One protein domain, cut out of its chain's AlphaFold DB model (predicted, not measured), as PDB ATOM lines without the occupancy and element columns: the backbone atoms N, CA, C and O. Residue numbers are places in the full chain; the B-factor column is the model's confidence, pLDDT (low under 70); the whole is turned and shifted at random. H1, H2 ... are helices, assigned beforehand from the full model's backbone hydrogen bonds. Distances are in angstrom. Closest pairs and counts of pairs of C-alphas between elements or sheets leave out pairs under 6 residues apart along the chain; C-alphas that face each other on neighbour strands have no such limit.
ATOM      1  N   ASN A   2     143.880 149.956 199.505       55.84
ATOM      2  CA  ASN A   2     144.987 150.887 199.783       55.84
ATOM      3  C   ASN A   2     145.288 151.067 201.285       55.84
ATOM      4  O   ASN A   2     145.735 152.123 201.709       55.84
ATOM      5  N   TRP A   3     145.019 150.032 202.081       41.81
ATOM      6  CA  TRP A   3     145.101 150.064 203.546       41.81
ATOM      7  C   TRP A   3     146.516 150.356 204.058       41.81
ATOM      8  O   TRP A   3     146.677 150.925 205.128       41.81
ATOM      9  N   LYS A   4     147.544 150.000 203.278       54.19
ATOM     10  CA  LYS A   4     148.945 150.243 203.632       54.19
ATOM     11  C   LYS A   4     149.301 151.733 203.574       54.19
ATOM     12  O   LYS A   4     149.954 152.234 204.473       54.19
ATOM     13  N   LEU A   5     148.800 152.440 202.558       59.75
ATOM     14  CA  LEU A   5     149.016 153.879 202.393       59.75
ATOM     15  C   LEU A   5     148.266 154.684 203.461       59.75
ATOM     16  O   LEU A   5     148.767 155.695 203.928       59.75
ATOM     17  N   GLU A   6     147.072 154.220 203.834       62.94
ATOM     18  CA  GLU A   6     146.221 154.835 204.858       62.94
ATOM     19  C   GLU A   6     146.831 154.653 206.259       62.94
ATOM     20  O   GLU A   6     146.947 155.620 207.004       62.94
ATOM     21  N   TYR A   7     147.346 153.454 206.558       65.12
ATOM     22  CA  TYR A   7     148.092 153.179 207.789       65.12
ATOM     23  C   TYR A   7     149.395 153.985 207.878       65.12
ATOM     24  O   TYR A   7     149.677 154.573 208.914       65.12
ATOM     25  N   GLU A   8     150.169 154.085 206.792       61.62
ATOM     26  CA  GLU A   8     151.381 154.919 206.759       61.62
ATOM     27  C   GLU A   8     151.068 156.408 206.984       61.62
ATOM     28  O   GLU A   8     151.823 157.113 207.659       61.62
ATOM     29  N   GLN A   9     149.940 156.898 206.458       66.56
ATOM     30  CA  GLN A   9     149.502 158.281 206.652       66.56
ATOM     31  C   GLN A   9     149.047 158.561 208.087       66.56
ATOM     32  O   GLN A   9     149.386 159.613 208.637       66.56
ATOM     33  N   ASP A  10     148.302 157.635 208.689       70.12
ATOM     34  CA  ASP A  10     147.892 157.728 210.092       70.12
ATOM     35  C   ASP A  10     149.099 157.625 211.026       70.12
ATOM     36  O   ASP A  10     149.244 158.442 211.936       70.12
ATOM     37  N   PHE A  11     150.033 156.716 210.742       64.94
ATOM     38  CA  PHE A  11     151.277 156.580 211.494       64.94
ATOM     39  C   PHE A  11     152.118 157.860 211.446       64.94
ATOM     40  O   PHE A  11     152.610 158.332 212.474       64.94
ATOM     41  N   HIS A  12     152.252 158.477 210.268       70.31
ATOM     42  CA  HIS A  12     153.011 159.718 210.135       70.31
ATOM     43  C   HIS A  12     152.372 160.866 210.931       70.31
ATOM     44  O   HIS A  12     153.081 161.629 211.594       70.31
ATOM     45  N   GLN A  13     151.044 160.994 210.897       75.06
ATOM     46  CA  GLN A  13     150.341 162.000 211.696       75.06
ATOM     47  C   GLN A  13     150.486 161.736 213.198       75.06
ATOM     48  O   GLN A  13     150.689 162.670 213.977       75.06
ATOM     49  N   TRP A  14     150.441 160.467 213.598       79.75
ATOM     50  CA  TRP A  14     150.593 160.045 214.983       79.75
ATOM     51  C   TRP A  14     152.004 160.335 215.531       79.75
ATOM     52  O   TRP A  14     152.139 160.938 216.601       79.75
ATOM     53  N   ILE A  15     153.059 160.035 214.762       74.38
ATOM     54  CA  ILE A  15     154.448 160.358 215.126       74.38
ATOM     55  C   ILE A  15     154.670 161.871 215.238       74.38
ATOM     56  O   ILE A  15     155.274 162.324 216.211       74.38
ATOM     57  N   GLU A  16     154.165 162.675 214.298       76.81
ATOM     58  CA  GLU A  16     154.297 164.141 214.358       76.81
ATOM     59  C   GLU A  16     153.597 164.732 215.593       76.81
ATOM     60  O   GLU A  16     154.121 165.639 216.257       76.81
ATOM     61  N   HIS A  17     152.441 164.175 215.963       78.19
ATOM     62  CA  HIS A  17     151.747 164.541 217.192       78.19
ATOM     63  C   HIS A  17     152.599 164.232 218.433       78.19
ATOM     64  O   HIS A  17     152.791 165.102 219.286       78.19
ATOM     65  N   HIS A  18     153.186 163.037 218.513       69.69
ATOM     66  CA  HIS A  18     154.022 162.640 219.649       69.69
ATOM     67  C   HIS A  18     155.341 163.426 219.714       69.69
ATOM     68  O   HIS A  18     155.761 163.832 220.799       69.69
ATOM     69  N   ILE A  19     155.955 163.757 218.572       77.25
ATOM     70  CA  ILE A  19     157.109 164.670 218.503       77.25
ATOM     71  C   ILE A  19     156.752 166.048 219.073       77.25
ATOM     72  O   ILE A  19     157.572 166.662 219.761       77.25
ATOM     73  N   THR A  20     155.539 166.538 218.811       78.94
ATOM     74  CA  THR A  20     155.055 167.816 219.349       78.94
ATOM     75  C   THR A  20     154.906 167.753 220.870       78.94
ATOM     76  O   THR A  20     155.429 168.621 221.567       78.94
ATOM     77  N   LEU A  21     154.320 166.680 221.407       79.06
ATOM     78  CA  LEU A  21     154.217 166.470 222.857       79.06
ATOM     79  C   LEU A  21     155.593 166.387 223.538       79.06
ATOM     80  O   LEU A  21     155.800 167.006 224.583       79.06
ATOM     81  N   LEU A  22     156.559 165.690 222.921       73.44
ATOM     82  CA  LEU A  22     157.954 165.668 223.376       73.44
ATOM     83  C   LEU A  22     158.567 167.078 223.399       73.44
ATOM     84  O   LEU A  22     159.251 167.431 224.361       73.44
ATOM     85  N   ARG A  23     158.370 167.872 222.336       70.06
ATOM     86  CA  ARG A  23     158.918 169.238 222.227       70.06
ATOM     87  C   ARG A  23     158.345 170.172 223.287       70.06
ATOM     88  O   ARG A  23     159.103 170.956 223.852       70.06
ATOM     89  N   ASP A  24     157.058 170.037 223.578       80.75
ATOM     90  CA  ASP A  24     156.348 170.869 224.551       80.75
ATOM     91  C   ASP A  24     156.532 170.380 225.999       80.75
ATOM     92  O   ASP A  24     156.016 170.989 226.935       80.75
ATOM     93  N   GLY A  25     157.266 169.278 226.210       76.56
ATOM     94  CA  GLY A  25     157.501 168.696 227.533       76.56
ATOM     95  C   GLY A  25     156.256 168.063 228.163       76.56
ATOM     96  O   GLY A  25     156.240 167.800 229.365       76.56
ATOM     97  N   ARG A  26     155.219 167.790 227.364       82.12
ATOM     98  CA  ARG A  26     153.920 167.235 227.785       82.12
ATOM     99  C   ARG A  26     153.989 165.710 227.883       82.12
ATOM    100  O   ARG A  26     153.255 164.980 227.226       82.12
ATOM    101  N   LEU A  27     154.930 165.220 228.690       75.94
ATOM    102  CA  LEU A  27     155.266 163.792 228.788       75.94
ATOM    103  C   LEU A  27     154.114 162.928 229.321       75.94
ATOM    104  O   LEU A  27     154.034 161.746 229.020       75.94
ATOM    105  N   ASN A  28     153.225 163.529 230.105       80.81
ATOM    106  CA  ASN A  28     152.019 162.922 230.661       80.81
ATOM    107  C   ASN A  28     150.926 162.640 229.619       80.81
ATOM    108  O   ASN A  28     149.935 162.000 229.953       80.81
ATOM    109  N   GLU A  29     151.085 163.136 228.394       80.88
ATOM    110  CA  GLU A  29     150.105 162.995 227.311       80.88
ATOM    111  C   GLU A  29     150.582 162.050 226.206       80.88
ATOM    112  O   GLU A  29     149.874 161.826 225.230       80.88
ATOM    113  N   ILE A  30     151.786 161.497 226.357       80.88
ATOM    114  CA  ILE A  30     152.342 160.520 225.428       80.88
ATOM    115  C   ILE A  30     151.689 159.168 225.698       80.88
ATOM    116  O   ILE A  30     151.726 158.677 226.830       80.88
ATOM    117  N   ASP A  31     151.141 158.549 224.653       79.62
ATOM    118  CA  ASP A  31     150.672 157.167 224.716       79.62
ATOM    119  C   ASP A  31     151.880 156.228 224.620       79.62
ATOM    120  O   ASP A  31     152.361 155.860 223.546       79.62
ATOM    121  N   VAL A  32     152.438 155.911 225.790       73.38
ATOM    122  CA  VAL A  32     153.654 155.103 225.914       73.38
ATOM    123  C   VAL A  32     153.433 153.670 225.429       73.38
ATOM    124  O   VAL A  32     154.362 153.090 224.875       73.38
ATOM    125  N   GLU A  33     152.236 153.110 225.603       70.50
ATOM    126  CA  GLU A  33     151.940 151.728 225.206       70.50
ATOM    127  C   GLU A  33     151.911 151.595 223.681       70.50
ATOM    128  O   GLU A  33     152.634 150.763 223.134       70.50
ATOM    129  N   HIS A  34     151.204 152.490 222.978       70.19
ATOM    130  CA  HIS A  34     151.240 152.516 221.509       70.19
ATOM    131  C   HIS A  34     152.648 152.786 220.969       70.19
ATOM    132  O   HIS A  34     153.067 152.182 219.985       70.19
ATOM    133  N   LEU A  35     153.416 153.666 221.622       70.38
ATOM    134  CA  LEU A  35     154.801 153.927 221.234       70.38
ATOM    135  C   LEU A  35     155.671 152.673 221.358       70.38
ATOM    136  O   LEU A  35     156.540 152.446 220.519       70.38
ATOM    137  N   ILE A  36     155.456 151.858 222.390       71.19
ATOM    138  CA  ILE A  36     156.162 150.587 222.568       71.19
ATOM    139  C   ILE A  36     155.741 149.578 221.494       71.19
ATOM    140  O   ILE A  36     156.629 148.962 220.905       71.19
ATOM    141  N   GLU A  37     154.444 149.447 221.205       65.12
ATOM    142  CA  GLU A  37     153.913 148.553 220.162       65.12
ATOM    143  C   GLU A  37     154.465 148.896 218.771       65.12
ATOM    144  O   GLU A  37     154.966 148.024 218.058       65.12
ATOM    145  N   GLU A  38     154.476 150.178 218.408       68.50
ATOM    146  CA  GLU A  38     155.021 150.642 217.129       68.50
ATOM    147  C   GLU A  38     156.538 150.427 217.047       68.50
ATOM    148  O   GLU A  38     157.062 149.961 216.033       68.50
ATOM    149  N   LEU A  39     157.265 150.661 218.147       65.44
ATOM    150  CA  LEU A  39     158.681 150.301 218.228       65.44
ATOM    151  C   LEU A  39     158.883 148.789 218.066       65.44
ATOM    152  O   LEU A  39     159.858 148.377 217.446       65.44
ATOM    153  N   GLU A  40     158.005 147.956 218.624       59.19
ATOM    154  CA  GLU A  40     158.019 146.489 218.507       59.19
ATOM    155  C   GLU A  40     157.726 145.972 217.099       59.19
ATOM    156  O   GLU A  40     158.295 144.946 216.717       59.19
ATOM    157  N   GLY A  41     156.939 146.706 216.310       61.44
ATOM    158  CA  GLY A  41     156.686 146.425 214.897       61.44
ATOM    159  C   GLY A  41     157.879 146.694 213.967       61.44
ATOM    160  O   GLY A  41     157.943 146.137 212.868       61.44
ATOM    161  N   MET A  42     158.861 147.498 214.392       64.56
ATOM    162  CA  MET A  42     160.062 147.797 213.602       64.56
ATOM    163  C   MET A  42     161.028 146.596 213.560       64.56
ATOM    164  O   MET A  42     161.243 145.908 214.560       64.56
TER     165      MET A  42
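AT A GLANCE: This is residues 2 to 42 of the 104 residues of an uncharacterized protein of Thioploca ingrica (UniProt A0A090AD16). Starting from residue 2, look for one long helix, H1, and a short link after which the chain folds back to a much shorter helix, H2, near H1 with a gap between them. Residues 2 to 10 stick out beyond this loose, open turn. The printed part has 41 residues with two named helices, H1 then H2, no named strand, and is all helix. It is only just loose, close to compact, with a radius of gyration of the C-alphas of 11.3 A, and elongated, spanning 35 by 18 by 13 A.

IN THESE COORDINATES: Find C-alpha 3 at (145.101, 150.064, 203.546); from there H1, residues 3 to 23, runs 30.1 A to C-alpha 23. H2, residues 32 to 41, runs 14.3 A and ends at C-alpha 41, at (156.686, 146.425, 214.897).

HOW THE PARTS SIT: H1 and H2 are near each other, with 7 pairs of C-alphas within 10 A. In both helices every O i to N i+4 pair is within hydrogen-bond range.

THE WHOLE: The farthest C-alphas, those of Asn 2 and Gly 25, are 35.3 A apart. The printed part has no cut. Confidence is under 70 at residues 2 to 9, 11, 18 and 37 to 42.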